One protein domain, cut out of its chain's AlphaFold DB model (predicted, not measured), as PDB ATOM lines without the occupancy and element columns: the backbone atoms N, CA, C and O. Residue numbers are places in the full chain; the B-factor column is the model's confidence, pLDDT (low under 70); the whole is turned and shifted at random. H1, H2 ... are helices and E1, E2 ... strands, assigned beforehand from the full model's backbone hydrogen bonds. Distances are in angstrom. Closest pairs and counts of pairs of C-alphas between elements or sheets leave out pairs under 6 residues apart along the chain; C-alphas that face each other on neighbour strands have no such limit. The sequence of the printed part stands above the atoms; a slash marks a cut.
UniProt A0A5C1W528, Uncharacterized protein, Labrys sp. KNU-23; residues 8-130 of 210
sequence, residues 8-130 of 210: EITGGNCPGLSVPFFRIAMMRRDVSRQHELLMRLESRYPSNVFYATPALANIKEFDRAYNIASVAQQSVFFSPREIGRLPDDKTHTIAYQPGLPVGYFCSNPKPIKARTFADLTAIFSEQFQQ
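This is residues 8 to 130 of the 210 residues of an uncharacterized protein of Labrys sp. KNU-23 (UniProt A0A5C1W528). This is a small sandwich: a strongly twisted sheet of four strands, E1, E4, E5 and E6, partly face to face with a small two-stranded sheet, E2 and E3, with the strands crossed. At one end H1 packs on the short H3, while H2 and H4 lie far from the centre, away from the other helices. The printed part has 123 residues, with four named helices and six named strands in the order E1 H1 E2 H2 E3 H3 E4 E5 E6 H4. Both sheets are antiparallel, the larger in the order E1 E4 E5 E6, and the class is mixed, helices and strands. The whole is compact, with a radius of gyration of the C-alphas of 15.0 A and spans of 40 by 37 by 27 A.

Start at E1, residues 22 to 26, an edge strand antiparallel to E4, residues 92 to 96; N 24 and O 94 are 3.0 A apart. E4, E5, residues 102 to 105, and E6, residues 110 to 113, form a meander, each strand the antiparallel neighbour of the one before, through two hairpins. Look for N 95 and O 104 at 2.9 A, and N 103 and O 112 at 2.8 A. E2, residues 51 to 54, is antiparallel to E3, residues 75 to 78, with N 51 and O 78 2.8 A apart. The two sheets form a sandwich, two sheets face to face, their facing parts 9.5 A centre to centre and their strands at 49 degrees. H1, residues 34 to 44, touches H3, residues 80 to 83; their closest C-alphas, Met 39 and Pro 80, are 5.2 A apart. H3 is on the larger sheet at a height of 9.1 A, over none of its strands, but only just: two of its C-alphas fall on E5 and two on E6. H2, residues 59 to 67, and H4, residues 117 to 130, are apart; the closest C-alphas of E3 and H4, Ser 75 and Phe 117, are 6.9 A apart. In H1, H2 and H4 every O i to N i+4 pair is within hydrogen-bond range; H3 is too short for such a pair.

Residues 8 to 21 hold no named element. Find C-alpha 22 at (-40.272, 36.023, 32.884), where E1 begins its 13.2 A. H1 spans 15.5 A, E2 10.2 A, H2 12.0 A, E3 10.1 A, H3 5.1 A, E4 13.5 A, E5 9.9 A and E6 10.0 A. H4 runs 20.0 A to C-alpha 130 at (-22.088, 40.641, 62.623).

The C-alphas farthest apart, Thr 10 and Gln 129, are 45.4 A apart. The printed part has no cut, and no link is long. The mean pLDDT of the printed part is 89.3; look for values under 70 at residues 8 to 12.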
ATOM      1  N   GLU A   8     -34.785  38.548  22.720       59.59
ATOM      2  CA  GLU A   8     -33.800  38.187  23.735       59.59
ATOM      3  C   GLU A   8     -33.104  36.842  23.466       59.59
ATOM      4  O   GLU A   8     -31.916  36.711  23.743       59.59
ATOM      5  N   ILE A   9     -33.818  35.862  22.900       61.03
ATOM      6  CA  ILE A   9     -33.298  34.513  22.625       61.03
ATOM      7  C   ILE A   9     -32.697  34.444  21.214       61.03
ATOM      8  O   ILE A   9     -31.676  33.798  21.004       61.03
ATOM      9  N   THR A  10     -33.290  35.144  20.242       58.44
ATOM     10  CA  THR A  10     -32.846  35.097  18.837       58.44
ATOM     11  C   THR A  10     -31.526  35.841  18.597       58.44
ATOM     12  O   THR A  10     -30.770  35.461  17.712       58.44
ATOM     13  N   GLY A  11     -31.225  36.883  19.380       61.16
ATOM     14  CA  GLY A  11     -30.038  37.725  19.180       61.16
ATOM     15  C   GLY A  11     -28.747  37.253  19.862       61.16
ATOM     16  O   GLY A  11     -27.756  37.970  19.790       61.16
ATOM     17  N   GLY A  12     -28.747  36.122  20.583       61.06
ATOM     18  CA  GLY A  12     -27.565  35.609  21.307       61.06
ATOM     19  C   GLY A  12     -27.139  36.414  22.547       61.06
ATOM     20  O   GLY A  12     -26.205  36.032  23.245       61.06
ATOM     21  N   ASN A  13     -27.844  37.500  22.868       70.12
ATOM     22  CA  ASN A  13     -27.470  38.438  23.930       70.12
ATOM     23  C   ASN A  13     -27.883  37.995  25.352       70.12
ATOM     24  O   ASN A  13     -27.589  38.695  26.318       70.12
ATOM     25  N   CYS A  14     -28.589  36.866  25.491       80.81
ATOM     26  CA  CYS A  14     -29.078  36.321  26.767       80.81
ATOM     27  C   CYS A  14     -28.801  34.802  26.858       80.81
ATOM     28  O   CYS A  14     -29.726  34.001  26.693       80.81
ATOM     29  N   PRO A  15     -27.540  34.367  27.052       83.00
ATOM     30  CA  PRO A  15     -27.183  32.948  27.036       83.00
ATOM     31  C   PRO A  15     -27.916  32.140  28.119       83.00
ATOM     32  O   PRO A  15     -28.045  32.567  29.258       83.00
ATOM     33  N   GLY A  16     -28.403  30.948  27.770       84.12
ATOM     34  CA  GLY A  16     -29.111  30.067  28.712       84.12
ATOM     35  C   GLY A  16     -30.558  30.469  29.027       84.12
ATOM     36  O   GLY A  16     -31.257  29.707  29.690       84.12
ATOM     37  N   LEU A  17     -31.040  31.614  28.528       87.00
ATOM     38  CA  LEU A  17     -32.452  31.978  28.613       87.00
ATOM     39  C   LEU A  17     -33.260  31.177  27.580       87.00
ATOM     40  O   LEU A  17     -32.959  31.194  26.386       87.00
ATOM     41  N   SER A  18     -34.312  30.499  28.028       86.06
ATOM     42  CA  SER A  18     -35.165  29.646  27.195       86.06
ATOM     43  C   SER A  18     -36.645  29.975  27.400       86.06
ATOM     44  O   SER A  18     -37.033  30.586  28.393       86.06
ATOM     45  N   VAL A  19     -37.505  29.619  26.442       82.81
ATOM     46  CA  VAL A  19     -38.957  29.793  26.608       82.81
ATOM     47  C   VAL A  19     -39.509  28.627  27.443       82.81
ATOM     48  O   VAL A  19     -39.252  27.479  27.085       82.81
ATOM     49  N   PRO A  20     -40.335  28.878  28.478       86.62
ATOM     50  CA  PRO A  20     -40.802  30.182  28.945       86.62
ATOM     51  C   PRO A  20     -39.819  30.878  29.897       86.62
ATOM     52  O   PRO A  20     -39.210  30.249  30.757       86.62
ATOM     53  N   PHE A  21     -39.776  32.207  29.811       90.50
ATOM     54  CA  PHE A  21     -39.079  33.070  30.761       90.50
ATOM     55  C   PHE A  21     -39.973  34.237  31.195       90.50
ATOM     56  O   PHE A  21     -41.008  34.526  30.581       90.50
ATOM     57  N   PHE A  22     -39.560  34.919  32.255       92.56
ATOM     58  CA  PHE A  22     -40.272  36.023  32.884       92.56
ATOM     59  C   PHE A  22     -39.628  37.362  32.545       92.56
ATOM     60  O   PHE A  22     -38.440  37.440  32.236       92.56
ATOM     61  N   ARG A  23     -40.419  38.436  32.622       91.81
ATOM     62  CA  ARG A  23     -39.923  39.810  32.524       91.81
ATOM     63  C   ARG A  23     -40.498  40.641  33.656       91.81
ATOM     64  O   ARG A  23     -41.704  40.600  33.887       91.81
ATOM     65  N   ILE A  24     -39.656  41.442  34.292       91.94
ATOM     66  CA  ILE A  24     -40.088  42.538  35.160       91.94
ATOM     67  C   ILE A  24     -39.838  43.859  34.436       91.94
ATOM     68  O   ILE A  24     -38.738  44.101  33.942       91.94
ATOM     69  N   ALA A  25     -40.873  44.698  34.353       91.31
ATOM     70  CA  ALA A  25     -40.745  46.065  33.870       91.31
ATOM     71  C   ALA A  25     -40.263  46.970  35.001       91.31
ATOM     72  O   ALA A  25     -40.760  46.905  36.124       91.31
ATOM     73  N   MET A  26     -39.294  47.817  34.686       90.38
ATOM     74  CA  MET A  26     -38.802  48.834  35.599       90.38
ATOM     75  C   MET A  26     -39.595  50.121  35.416       90.38
ATOM     76  O   MET A  26     -40.011  50.457  34.303       90.38
ATOM     77  N   MET A  27     -39.787  50.852  36.513       88.94
ATOM     78  CA  MET A  27     -40.448  52.149  36.469       88.94
ATOM     79  C   MET A  27     -39.614  53.136  35.646       88.94
ATOM     80  O   MET A  27     -38.406  53.259  35.860       88.94
ATOM     81  N   ARG A  28     -40.258  53.823  34.696       90.69
ATOM     82  CA  ARG A  28     -39.599  54.814  33.837       90.69
ATOM     83  C   ARG A  28     -39.172  56.032  34.653       90.69
ATOM     84  O   ARG A  28     -39.898  56.460  35.552       90.69
ATOM     85  N   ARG A  29     -38.012  56.602  34.316       89.69
ATOM     86  CA  ARG A  29     -37.416  57.723  35.063       89.69
ATOM     87  C   ARG A  29     -38.256  59.000  35.011       89.69
ATOM     88  O   ARG A  29     -38.278  59.738  35.989       89.69
ATOM     89  N   ASP A  30     -38.929  59.249  33.890       90.75
ATOM     90  CA  ASP A  30     -39.789  60.418  33.681       90.75
ATOM     91  C   ASP A  30     -41.121  60.322  34.436       90.75
ATOM     92  O   ASP A  30     -41.748  61.338  34.720       90.75
ATOM     93  N   VAL A  31     -41.534  59.106  34.803       88.81
ATOM     94  CA  VAL A  31     -42.739  58.855  35.604       88.81
ATOM     95  C   VAL A  31     -42.421  58.856  37.098       88.81
ATOM     96  O   VAL A  31     -43.220  59.331  37.904       88.81
ATOM     97  N   SER A  32     -41.276  58.300  37.502       87.69
ATOM     98  CA  SER A  32     -40.916  58.198  38.913       87.69
ATOM     99  C   SER A  32     -39.413  58.090  39.139       87.69
ATOM    100  O   SER A  32     -38.690  57.376  38.445       87.69
ATOM    101  N   ARG A  33     -38.963  58.702  40.236       88.06
ATOM    102  CA  ARG A  33     -37.590  58.593  40.749       88.06
ATOM    103  C   ARG A  33     -37.338  57.313  41.550       88.06
ATOM    104  O   ARG A  33     -36.268  57.166  42.134       88.06
ATOM    105  N   GLN A  34     -38.290  56.376  41.578       89.56
ATOM    106  CA  GLN A  34     -38.217  55.154  42.383       89.56
ATOM    107  C   GLN A  34     -36.885  54.409  42.210       89.56
ATOM    108  O   GLN A  34     -36.219  54.115  43.197       89.56
ATOM    109  N   HIS A  35     -36.455  54.137  40.974       92.88
ATOM    110  CA  HIS A  35     -35.211  53.396  40.743       92.88
ATOM    111  C   HIS A  35     -33.963  54.148  41.252       92.88
ATOM    112  O   HIS A  35     -33.076  53.548  41.856       92.88
ATOM    113  N   GLU A  36     -33.914  55.471  41.064       91.69
ATOM    114  CA  GLU A  36     -32.840  56.329  41.582       91.69
ATOM    115  C   GLU A  36     -32.768  56.261  43.116       91.69
ATOM    116  O   GLU A  36     -31.683  56.106  43.681       91.69
ATOM    117  N   LEU A  37     -33.923  56.336  43.785       90.06
ATOM    118  CA  LEU A  37     -34.027  56.247  45.240       90.06
ATOM    119  C   LEU A  37     -33.610  54.866  45.757       90.06
ATOM    120  O   LEU A  37     -32.849  54.790  46.718       90.06
ATOM    121  N   LEU A  38     -34.025  53.786  45.089       91.19
ATOM    122  CA  LEU A  38     -33.632  52.420  45.451       91.19
ATOM    123  C   LEU A  38     -32.116  52.204  45.328       91.19
ATOM    124  O   LEU A  38     -31.511  51.617  46.221       91.19
ATOM    125  N   MET A  39     -31.475  52.732  44.279       93.88
ATOM    126  CA  MET A  39     -30.011  52.684  44.166       93.88
ATOM    127  C   MET A  39     -29.308  53.475  45.275       93.88
ATOM    128  O   MET A  39     -28.270  53.038  45.774       93.88
ATOM    129  N   ARG A  40     -29.833  54.649  45.656       90.81
ATOM    130  CA  ARG A  40     -29.279  55.448  46.764       90.81
ATOM    131  C   ARG A  40     -29.412  54.718  48.096       90.81
ATOM    132  O   ARG A  40     -28.438  54.651  48.842       90.81
ATOM    133  N   LEU A  41     -30.578  54.128  48.347       87.81
ATOM    134  CA  LEU A  41     -30.838  53.284  49.509       87.81
ATOM    135  C   LEU A  41     -29.851  52.118  49.574       87.81
ATOM    136  O   LEU A  41     -29.200  51.936  50.595       87.81
ATOM    137  N   GLU A  42     -29.658  51.384  48.479       92.50
ATOM    138  CA  GLU A  42     -28.711  50.264  48.445       92.50
ATOM    139  C   GLU A  42     -27.244  50.716  48.530       92.50
ATOM    140  O   GLU A  42     -26.373  49.983  48.992       92.50
ATOM    141  N   SER A  43     -26.932  51.933  48.079       89.88
ATOM    142  CA  SER A  43     -25.586  52.497  48.235       89.88
ATOM    143  C   SER A  43     -25.263  52.756  49.702       89.88
ATOM    144  O   SER A  43     -24.125  52.560  50.116       89.88
ATOM    145  N   ARG A  44     -26.275  53.152  50.481       85.00
ATOM    146  CA  ARG A  44     -26.168  53.378  51.922       85.00
ATOM    147  C   ARG A  44     -26.281  52.088  52.737       85.00
ATOM    148  O   ARG A  44     -25.594  51.949  53.744       85.00
ATOM    149  N   TYR A  45     -27.105  51.144  52.284       84.75
ATOM    150  CA  TYR A  45     -27.315  49.828  52.892       84.75
ATOM    151  C   TYR A  45     -27.019  48.724  51.872       84.75
ATOM    152  O   TYR A  45     -27.944  48.180  51.256       84.75
ATOM    153  N   PRO A  46     -25.735  48.383  51.671       88.06
ATOM    154  CA  PRO A  46     -25.354  47.328  50.744       88.06
ATOM    155  C   PRO A  46     -26.087  46.019  51.047       88.06
ATOM    156  O   PRO A  46     -26.246  45.633  52.209       88.06
ATOM    157  N   SER A  47     -26.542  45.342  49.991       88.44
ATOM    158  CA  SER A  47     -27.214  44.038  50.070       88.44
ATOM    159  C   SER A  47     -28.508  44.019  50.896       88.44
ATOM    160  O   SER A  47     -28.875  42.970  51.408       88.44
ATOM    161  N   ASN A  48     -29.201  45.156  51.027       88.88
ATOM    162  CA  ASN A  48     -30.470  45.266  51.763       88.88
ATOM    163  C   ASN A  48     -31.661  45.724  50.904       88.88
ATOM    164  O   ASN A  48     -32.781  45.808  51.399       88.88
ATOM    165  N   VAL A  49     -31.445  46.026  49.622       92.31
ATOM    166  CA  VAL A  49     -32.489  46.543  48.730       92.31
ATOM    167  C   VAL A  49     -32.518  45.708  47.466       92.31
ATOM    168  O   VAL A  49     -31.496  45.541  46.805       92.31
ATOM    169  N   PHE A  50     -33.700  45.209  47.116       94.25
ATOM    170  CA  PHE A  50     -33.877  44.328  45.972       94.25
ATOM    171  C   PHE A  50     -35.189  44.624  45.252       94.25
ATOM    172  O   PHE A  50     -36.217  44.869  45.881       94.25
ATOM    173  N   TYR A  51     -35.175  44.530  43.924       94.50
ATOM    174  CA  TYR A  51     -36.393  44.248  43.175       94.50
ATOM    175  C   TYR A  51     -36.774  42.795  43.419       94.50
ATOM    176  O   TYR A  51     -35.985  41.910  43.101       94.50
ATOM    177  N   ALA A  52     -37.969  42.555  43.951       94.00
ATOM    178  CA  ALA A  52     -38.534  41.223  44.116       94.00
ATOM    179  C   ALA A  52     -39.542  40.947  42.999       94.00
ATOM    180  O   ALA A  52     -40.407  41.778  42.717       94.00
ATOM    181  N   THR A  53     -39.445  39.787  42.354       93.00
ATOM    182  CA  THR A  53     -40.387  39.396  41.302       93.00
ATOM    183  C   THR A  53     -40.695  37.900  41.363       93.00
ATOM    184  O   THR A  53     -39.764  37.095  41.388       93.00
ATOM    185  N   PRO A  54     -41.982  37.503  41.414       94.38
ATOM    186  CA  PRO A  54     -42.355  36.099  41.491       94.38
ATOM    187  C   PRO A  54     -42.131  35.402  40.153       94.38
ATOM    188  O   PRO A  54     -42.581  35.881  39.112       94.38
ATOM    189  N   ALA A  55     -41.528  34.220  40.191       92.81
ATOM    190  CA  ALA A  55     -41.349  33.377  39.018       92.81
ATOM    191  C   ALA A  55     -42.521  32.384  38.861       92.81
ATOM    192  O   ALA A  55     -42.325  31.179  38.710       92.81
ATOM    193  N   LEU A  56     -43.751  32.908  38.932       93.69
ATOM    194  CA  LEU A  56     -45.013  32.155  38.924       93.69
ATOM    195  C   LEU A  56     -45.724  32.398  37.590       93.69
ATOM    196  O   LEU A  56     -46.077  33.531  37.260       93.69
ATOM    197  N   ALA A  57     -45.896  31.355  36.782       89.25
ATOM    198  CA  ALA A  57     -46.249  31.481  35.368       89.25
ATOM    199  C   ALA A  57     -47.702  31.917  35.132       89.25
ATOM    200  O   ALA A  57     -48.032  32.435  34.059       89.25
ATOM    201  N   ASN A  58     -48.588  31.670  36.097       91.00
ATOM    202  CA  ASN A  58     -50.015  31.949  35.983       91.00
ATOM    203  C   ASN A  58     -50.666  32.248  37.343       91.00
ATOM    204  O   ASN A  58     -50.092  31.997  38.399       91.00
ATOM    205  N   ILE A  59     -51.901  32.758  37.289       92.50
ATOM    206  CA  ILE A  59     -52.696  33.124  38.470       92.50
ATOM    207  C   ILE A  59     -52.888  31.942  39.432       92.50
ATOM    208  O   ILE A  59     -52.786  32.125  40.631       92.50
ATOM    209  N   LYS A  60     -53.062  30.708  38.933       95.62
ATOM    210  CA  LYS A  60     -53.281  29.532  39.793       95.62
ATOM    211  C   LYS A  60     -52.036  29.180  40.609       95.62
ATOM    212  O   LYS A  60     -52.152  28.790  41.768       95.62
ATOM    213  N   GLU A  61     -50.854  29.291  40.005       94.19
ATOM    214  CA  GLU A  61     -49.575  29.134  40.706       94.19
ATOM    215  C   GLU A  61     -49.367  30.250  41.728       94.19
ATOM    216  O   GLU A  61     -48.962  29.971  42.856       94.19
ATOM    217  N   PHE A  62     -49.711  31.487  41.355       93.44
ATOM    218  CA  PHE A  62     -49.668  32.624  42.265       93.44
ATOM    219  C   PHE A  62     -50.585  32.429  43.473       93.44
ATOM    220  O   PHE A  62     -50.105  32.493  44.599       93.44
ATOM    221  N   ASP A  63     -51.863  32.118  43.259       95.00
ATOM    222  CA  ASP A  63     -52.850  31.921  44.324       95.00
ATOM    223  C   ASP A  63     -52.430  30.790  45.262       95.00
ATOM    224  O   ASP A  63     -52.501  30.924  46.481       95.00
ATOM    225  N   ARG A  64     -51.926  29.678  44.708       96.19
ATOM    226  CA  ARG A  64     -51.398  28.574  45.516       96.19
ATOM    227  C   ARG A  64     -50.245  29.044  46.396       96.19
ATOM    228  O   ARG A  64     -50.273  28.776  47.592       96.19
ATOM    229  N   ALA A  65     -49.256  29.726  45.818       93.81
ATOM    230  CA  ALA A  65     -48.100  30.223  46.554       93.81
ATOM    231  C   ALA A  65     -48.497  31.280  47.594       93.81
ATOM    232  O   ALA A  65     -47.947  31.297  48.691       93.81
ATOM    233  N   TYR A  66     -49.462  32.138  47.276       93.19
ATOM    234  CA  TYR A  66     -49.997  33.146  48.184       93.19
ATOM    235  C   TYR A  66     -50.685  32.499  49.390       93.19
ATOM    236  O   TYR A  66     -50.349  32.818  50.527       93.19
ATOM    237  N   ASN A  67     -51.567  31.524  49.149       93.31
ATOM    238  CA  ASN A  67     -52.330  30.839  50.197       93.31
ATOM    239  C   ASN A  67     -51.452  30.063  51.188       93.31
ATOM    240  O   ASN A  67     -51.848  29.888  52.336       93.31
ATOM    241  N   ILE A  68     -50.269  29.608  50.763       93.94
ATOM    242  CA  ILE A  68     -49.298  28.928  51.638       93.94
ATOM    243  C   ILE A  68     -48.131  29.834  52.062       93.94
ATOM    244  O   ILE A  68     -47.125  29.339  52.563       93.94
ATOM    245  N   ALA A  69     -48.237  31.149  51.835       91.06
ATOM    246  CA  ALA A  69     -47.215  32.149  52.156       91.06
ATOM    247  C   ALA A  69     -45.816  31.861  51.562       91.06
ATOM    248  O   ALA A  69     -44.796  32.226  52.144       91.06
ATOM    249  N   SER A  70     -45.756  31.236  50.379       92.88
ATOM    250  CA  SER A  70     -44.510  30.834  49.713       92.88
ATOM    251  C   SER A  70     -44.092  31.721  48.528       92.88
ATOM    252  O   SER A  70     -43.247  31.320  47.726       92.88
ATOM    253  N   VAL A  71     -44.723  32.886  48.327       93.62
ATOM    254  CA  VAL A  71     -44.443  33.754  47.159       93.62
ATOM    255  C   VAL A  71     -42.996  34.244  47.168       93.62
ATOM    256  O   VAL A  71     -42.346  34.251  46.125       93.62
ATOM    257  N   ALA A  72     -42.471  34.611  48.339       91.81
ATOM    258  CA  ALA A  72     -41.103  35.105  48.475       91.81
ATOM    259  C   ALA A  72     -40.069  34.027  48.110       91.81
ATOM    260  O   ALA A  72     -39.134  34.303  47.365       91.81
ATOM    261  N   GLN A  73     -40.286  32.784  48.548       93.62
ATOM    262  CA  GLN A  73     -39.450  31.620  48.239       93.62
ATOM    263  C   GLN A  73     -39.469  31.272  46.747       93.62
ATOM    264  O   GLN A  73     -38.497  30.729  46.230       93.62
ATOM    265  N   GLN A  74     -40.555  31.612  46.051       94.31
ATOM    266  CA  GLN A  74     -40.717  31.430  44.606       94.31
ATOM    267  C   GLN A  74     -40.460  32.727  43.816       94.31
ATOM    268  O   GLN A  74     -40.867  32.855  42.660       94.31
ATOM    269  N   SER A  75     -39.792  33.703  44.435       95.06
ATOM    270  CA  SER A  75     -39.384  34.955  43.801       95.06
ATOM    271  C   SER A  75     -37.885  34.997  43.530       95.06
ATOM    272  O   SER A  75     -37.081  34.333  44.183       95.06
ATOM    273  N   VAL A  76     -37.525  35.823  42.553       95.69
ATOM    274  CA  VAL A  76     -36.150  36.186  42.225       95.69
ATOM    275  C   VAL A  76     -35.913  37.636  42.625       95.69
ATOM    276  O   VAL A  76     -36.801  38.486  42.500       95.69
ATOM    277  N   PHE A  77     -34.706  37.906  43.109       96.06
ATOM    278  CA  PHE A  77     -34.307  39.189  43.659       96.06
ATOM    279  C   PHE A  77     -33.124  39.773  42.883       96.06
ATOM    280  O   PHE A  77     -32.113  39.099  42.668       96.06
ATOM    281  N   PHE A  78     -33.237  41.042  42.486       96.06
ATOM    282  CA  PHE A  78     -32.205  41.766  41.738       96.06
ATOM    283  C   PHE A  78     -31.782  43.032  42.474       96.06
ATOM    284  O   PHE A  78     -32.628  43.815  42.903       96.06
ATOM    285  N   SER A  79     -30.473  43.254  42.580       95.62
ATOM    286  CA  SER A  79     -29.899  44.474  43.154       95.62
ATOM    287  C   SER A  79     -30.114  45.672  42.209       95.62
ATOM    288  O   SER A  79     -29.665  45.620  41.057       95.62
ATOM    289  N   PRO A  80     -30.760  46.769  42.656       95.12
ATOM    290  CA  PRO A  80     -30.798  48.039  41.927       95.12
ATOM    291  C   PRO A  80     -29.420  48.536  41.464       95.12
ATOM    292  O   PRO A  80     -29.307  49.071  40.363       95.12
ATOM    293  N   ARG A  81     -28.363  48.348  42.260       94.38
ATOM    294  CA  ARG A  81     -26.992  48.762  41.929       94.38
ATOM    295  C   ARG A  81     -26.356  47.905  40.846       94.38
ATOM    296  O   ARG A  81     -25.659  48.455  39.997       94.38
ATOM    297  N   GLU A  82     -26.598  46.596  40.840       94.12
ATOM    298  CA  GLU A  82     -26.134  45.723  39.750       94.12
ATOM    299  C   GLU A  82     -26.862  46.037  38.433       94.12
ATOM    300  O   GLU A  82     -26.252  46.004  37.355       94.12
ATOM    301  N   ILE A  83     -28.140  46.431  38.510       94.06
ATOM    302  CA  ILE A  83     -28.884  46.973  37.365       94.06
ATOM    303  C   ILE A  83     -28.256  48.289  36.890       94.06
ATOM    304  O   ILE A  83     -27.993  48.452  35.697       94.06
ATOM    305  N   GLY A  84     -27.913  49.182  37.815       92.56
ATOM    306  CA  GLY A  84     -27.316  50.479  37.516       92.56
ATOM    307  C   GLY A  84     -28.312  51.463  36.903       92.56
ATOM    308  O   GLY A  84     -29.485  51.160  36.716       92.56
ATOM    309  N   ARG A  85     -27.835  52.672  36.581       92.38
ATOM    310  CA  ARG A  85     -28.687  53.750  36.059       92.38
ATOM    311  C   ARG A  85     -29.413  53.325  34.782       92.38
ATOM    312  O   ARG A  85     -28.789  52.840  33.840       92.38
ATOM    313  N   LEU A  86     -30.713  53.610  34.736       92.19
ATOM    314  CA  LEU A  86     -31.509  53.468  33.521       92.19
ATOM    315  C   LEU A  86     -30.985  54.439  32.445       92.19
ATOM    316  O   LEU A  86     -30.781  55.619  32.762       92.19
ATOM    317  N   PRO A  87     -30.731  53.968  31.212       90.69
ATOM    318  CA  PRO A  87     -30.051  54.758  30.188       90.69
ATOM    319  C   PRO A  87     -30.915  55.895  29.627       90.69
ATOM    320  O   PRO A  87     -30.389  56.971  29.352       90.69
ATOM    321  N   ASP A  88     -32.230  55.705  29.511       92.38
ATOM    322  CA  ASP A  88     -33.166  56.699  28.982       92.38
ATOM    323  C   ASP A  88     -34.518  56.657  29.729       92.38
ATOM    324  O   ASP A  88     -34.629  56.061  30.803       92.38
ATOM    325  N   ASP A  89     -35.523  57.373  29.218       92.81
ATOM    326  CA  ASP A  89     -36.867  57.449  29.814       92.81
ATOM    327  C   ASP A  89     -37.831  56.399  29.226       92.81
ATOM    328  O   ASP A  89     -39.050  56.477  29.408       92.81
ATOM    329  N   LYS A  90     -37.307  55.402  28.496       90.81
ATOM    330  CA  LYS A  90     -38.114  54.336  27.896       90.81
ATOM    331  C   LYS A  90     -38.366  53.210  28.894       90.81
ATOM    332  O   LYS A  90     -37.797  53.127  29.980       90.81
ATOM    333  N   THR A  91     -39.256  52.301  28.510       89.62
ATOM    334  CA  THR A  91     -39.509  51.085  29.281       89.62
ATOM    335  C   THR A  91     -38.283  50.181  29.255       89.62
ATOM    336  O   THR A  91     -37.881  49.690  28.199       89.62
ATOM    337  N   HIS A  92     -37.744  49.902  30.435       91.69
ATOM    338  CA  HIS A  92     -36.674  48.933  30.624       91.69
ATOM    339  C   HIS A  92     -37.214  47.665  31.276       91.69
ATOM    340  O   HIS A  92     -38.147  47.711  32.078       91.69
ATOM    341  N   THR A  93     -36.634  46.519  30.923       92.94
ATOM    342  CA  THR A  93     -37.044  45.225  31.474       92.94
ATOM    343  C   THR A  93     -35.840  44.378  31.850       92.94
ATOM    344  O   THR A  93     -34.765  44.510  31.260       92.94
ATOM    345  N   ILE A  94     -36.043  43.508  32.835       93.56
ATOM    346  CA  ILE A  94     -35.115  42.429  33.165       93.56
ATOM    347  C   ILE A  94     -35.798  41.118  32.800       93.56
ATOM    348  O   ILE A  94     -36.889  40.835  33.303       93.56
ATOM    349  N   ALA A  95     -35.170  40.337  31.927       93.69
ATOM    350  CA  ALA A  95     -35.590  38.985  31.595       93.69
ATOM    351  C   ALA A  95     -34.903  37.978  32.520       93.69
ATOM    352  O   ALA A  95     -33.709  38.096  32.784       93.69
ATOM    353  N   TYR A  96     -35.634  36.989  33.019       93.75
ATOM    354  CA  TYR A  96     -35.081  35.989  33.930       93.75
ATOM    355  C   TYR A  96     -35.842  34.669  33.848       93.75
ATOM    356  O   TYR A  96     -36.975  34.614  33.364       93.75
ATOM    357  N   GLN A  97     -35.224  33.600  34.343       91.94
ATOM    358  CA  GLN A  97     -35.803  32.263  34.352       91.94
ATOM    359  C   GLN A  97     -35.469  31.556  35.675       91.94
ATOM    360  O   GLN A  97     -34.332  31.667  36.136       91.94
ATOM    361  N   PRO A  98     -36.419  30.821  36.290       87.31
ATOM    362  CA  PRO A  98     -36.125  29.945  37.420       87.31
ATOM    363  C   PRO A  98     -34.933  29.026  37.142       87.31
ATOM    364  O   PRO A  98     -34.830  28.451  36.059       87.31
ATOM    365  N   GLY A  99     -34.045  28.878  38.126       86.56
ATOM    366  CA  GLY A  99     -32.857  28.025  38.028       86.56
ATOM    367  C   GLY A  99     -31.674  28.638  37.271       86.56
ATOM    368  O   GLY A  99     -30.570  28.113  37.372       86.56
ATOM    369  N   LEU A 100     -31.857  29.760  36.566       91.94
ATOM    370  CA  LEU A 100     -30.746  30.502  35.975       91.94
ATOM    371  C   LEU A 100     -30.165  31.471  37.025       91.94
ATOM    372  O   LEU A 100     -30.917  32.275  37.579       91.94
ATOM    373  N   PRO A 101     -28.845  31.458  37.304       94.19
ATOM    374  CA  PRO A 101     -28.238  32.302  38.343       94.19
ATOM    375  C   PRO A 101     -28.121  33.780  37.933       94.19
ATOM    376  O   PRO A 101     -27.586  34.607  38.676       94.19
ATOM    377  N   VAL A 102     -28.602  34.127  36.739       94.94
ATOM    378  CA  VAL A 102     -28.553  35.471  36.175       94.94
ATOM    379  C   VAL A 102     -29.887  35.848  35.533       94.94
ATOM    380  O   VAL A 102     -30.584  35.013  34.961       94.94
ATOM    381  N   GLY A 103     -30.227  37.130  35.618       93.69
ATOM    382  CA  GLY A 103     -31.185  37.794  34.739       93.69
ATOM    383  C   GLY A 103     -30.459  38.704  33.750       93.69
ATOM    384  O   GLY A 103     -29.275  38.992  33.912       93.69
ATOM    385  N   TYR A 104     -31.165  39.186  32.736       93.31
ATOM    386  CA  TYR A 104     -30.618  40.028  31.675       93.31
ATOM    387  C   TYR A 104     -31.351  41.354  31.605       93.31
ATOM    388  O   TYR A 104     -32.565  41.384  31.416       93.31
ATOM    389  N   PHE A 105     -30.616  42.459  31.704       92.06
ATOM    390  CA  PHE A 105     -31.174  43.785  31.449       92.06
ATOM    391  C   PHE A 105     -31.298  44.024  29.944       92.06
ATOM    392  O   PHE A 105     -30.299  44.183  29.253       92.06
ATOM    393  N   CYS A 106     -32.519  44.043  29.412       86.00
ATOM    394  CA  CYS A 106     -32.735  43.924  27.966       86.00
ATOM    395  C   CYS A 106     -32.338  45.171  27.156       86.00
ATOM    396  O   CYS A 106     -32.082  45.059  25.961       86.00
ATOM    397  N   SER A 107     -32.292  46.358  27.770       81.94
ATOM    398  CA  SER A 107     -31.963  47.608  27.059       81.94
ATOM    399  C   SER A 107     -30.463  47.842  26.886       81.94
ATOM    400  O   SER A 107     -30.056  48.529  25.958       81.94
ATOM    401  N   ASN A 108     -29.651  47.265  27.767       79.94
ATOM    402  CA  ASN A 108     -28.208  47.150  27.600       79.94
ATOM    403  C   ASN A 108     -27.847  45.726  28.031       79.94
ATOM    404  O   ASN A 108     -27.656  45.531  29.234       79.94
ATOM    405  N   PRO A 109     -27.869  44.744  27.105       79.25
ATOM    406  CA  PRO A 109     -27.758  43.331  27.435       79.25
ATOM    407  C   PRO A 109     -26.535  43.041  28.295       79.25
ATOM    408  O   PRO A 109     -25.407  42.948  27.820       79.25
ATOM    409  N   LYS A 110     -26.784  42.911  29.594       89.06
ATOM    410  CA  LYS A 110     -25.786  42.538  30.585       89.06
ATOM    411  C   LYS A 110     -26.398  41.558  31.576       89.06
ATOM    412  O   LYS A 110     -27.572  41.725  31.939       89.06
ATOM    413  N   PRO A 111     -25.627  40.557  32.020       92.69
ATOM    414  CA  PRO A 111     -26.055  39.676  33.087       92.69
ATOM    415  C   PRO A 111     -26.103  40.442  34.414       92.69
ATOM    416  O   PRO A 111     -25.247  41.277  34.710       92.69
ATOM    417  N   ILE A 112     -27.111  40.136  35.216       94.56
ATOM    418  CA  ILE A 112     -27.333  40.650  36.567       94.56
ATOM    419  C   ILE A 112     -27.539  39.439  37.458       94.56
ATOM    420  O   ILE A 112     -28.282  38.533  37.084       94.56
ATOM    421  N   LYS A 113     -26.904  39.401  38.631       96.00
ATOM    422  CA  LYS A 113     -27.018  38.250  39.524       96.00
ATOM    423  C   LYS A 113     -28.467  38.097  39.992       96.00
ATOM    424  O   LYS A 113     -29.024  38.992  40.629       96.00
ATOM    425  N   ALA A 114     -29.057  36.946  39.686       96.12
ATOM    426  CA  ALA A 114     -30.354  36.547  40.204       96.12
ATOM    427  C   ALA A 114     -30.141  35.912  41.579       96.12
ATOM    428  O   ALA A 114     -29.391  34.946  41.708       96.12
ATOM    429  N   ARG A 115     -30.767  36.474  42.612       96.25
ATOM    430  CA  ARG A 115     -30.734  35.919  43.970       96.25
ATOM    431  C   ARG A 115     -32.050  35.225  44.273       96.25
ATOM    432  O   ARG A 115     -33.114  35.700  43.877       96.25
ATOM    433  N   THR A 116     -31.970  34.117  44.984       95.31
ATOM    434  CA  THR A 116     -33.116  33.412  45.554       95.31
ATOM    435  C   THR A 116     -33.437  33.960  46.942       95.31
ATOM    436  O   THR A 116     -32.646  34.690  47.541       95.31
ATOM    437  N   PHE A 117     -34.591  33.579  47.490       93.25
ATOM    438  CA  PHE A 117     -34.911  33.889  48.882       93.25
ATOM    439  C   PHE A 117     -33.877  33.311  49.859       93.25
ATOM    440  O   PHE A 117     -33.487  33.995  50.796       93.25
ATOM    441  N   ALA A 118     -33.383  32.094  49.600       92.69
ATOM    442  CA  ALA A 118     -32.364  31.453  50.428       92.69
ATOM    443  C   ALA A 118     -31.045  32.246  50.441       92.69
ATOM    444  O   ALA A 118     -30.444  32.409  51.502       92.69
ATOM    445  N   ASP A 119     -30.636  32.804  49.295       93.94
ATOM    446  CA  ASP A 119     -29.463  33.685  49.223       93.94
ATOM    447  C   ASP A 119     -29.648  34.931  50.097       93.94
ATOM    448  O   ASP A 119     -28.723  35.340  50.798       93.94
ATOM    449  N   LEU A 120     -30.843  35.537  50.082       92.69
ATOM    450  CA  LEU A 120     -31.141  36.695  50.928       92.69
ATOM    451  C   LEU A 120     -31.163  36.330  52.410       92.69
ATOM    452  O   LEU A 120     -30.606  37.068  53.216       92.69
ATOM    453  N   THR A 121     -31.759  35.191  52.773       89.44
ATOM    454  CA  THR A 121     -31.736  34.696  54.153       89.44
ATOM    455  C   THR A 121     -30.302  34.539  54.642       89.44
ATOM    456  O   THR A 121     -29.986  35.041  55.713       89.44
ATOM    457  N   ALA A 122     -29.416  33.934  53.846       90.19
ATOM    458  CA  ALA A 122     -28.009  33.783  54.206       90.19
ATOM    459  C   ALA A 122     -27.309  35.141  54.403       90.19
ATOM    460  O   ALA A 122     -26.662  35.350  55.430       90.19
ATOM    461  N   ILE A 123     -27.500  36.084  53.467       90.00
ATOM    462  CA  ILE A 123     -26.956  37.450  53.562       90.00
ATOM    463  C   ILE A 123     -27.425  38.132  54.850       90.00
ATOM    464  O   ILE A 123     -26.625  38.716  55.578       90.00
ATOM    465  N   PHE A 124     -28.725  38.077  55.139       86.69
ATOM    466  CA  PHE A 124     -29.283  38.749  56.304       86.69
ATOM    467  C   PHE A 124     -28.851  38.083  57.603       86.69
ATOM    468  O   PHE A 124     -28.470  38.789  58.531       86.69
ATOM    469  N   SER A 125     -28.842  36.751  57.677       83.56
ATOM    470  CA  SER A 125     -28.348  36.023  58.848       83.56
ATOM    471  C   SER A 125     -26.902  36.395  59.176       83.56
ATOM    472  O   SER A 125     -26.607  36.681  60.336       83.56
ATOM    473  N   GLU A 126     -26.025  36.473  58.174       85.12
ATOM    474  CA  GLU A 126     -24.642  36.916  58.362       85.12
ATOM    475  C   GLU A 126     -24.580  38.366  58.870       85.12
ATOM    476  O   GLU A 126     -23.905  38.657  59.860       85.12
ATOM    477  N   GLN A 127     -25.340  39.277  58.256       82.50
ATOM    478  CA  GLN A 127     -25.388  40.679  58.680       82.50
ATOM    479  C   GLN A 127     -25.921  40.849  60.108       82.50
ATOM    480  O   GLN A 127     -25.413  41.687  60.854       82.50
ATOM    481  N   PHE A 128     -26.929  40.072  60.504       75.12
ATOM    482  CA  PHE A 128     -27.484  40.111  61.855       75.12
ATOM    483  C   PHE A 128     -26.498  39.577  62.892       75.12
ATOM    484  O   PHE A 128     -26.363  40.178  63.958       75.12
ATOM    485  N   GLN A 129     -25.769  38.502  62.576       76.12
ATOM    486  CA  GLN A 129     -24.726  37.971  63.455       76.12
ATOM    487  C   GLN A 129     -23.580  38.970  63.640       76.12
ATOM    488  O   GLN A 129     -23.137  39.198  64.764       76.12
ATOM    489  N   GLN A 130     -23.145  39.627  62.563       72.69
ATOM    490  CA  GLN A 130     -22.088  40.641  62.623       72.69
ATOM    491  C   GLN A 130     -22.509  41.895  63.401       72.69
ATOM    492  O   GLN A 130     -21.673  42.539  64.030       72.69
TER     493      GLN A 130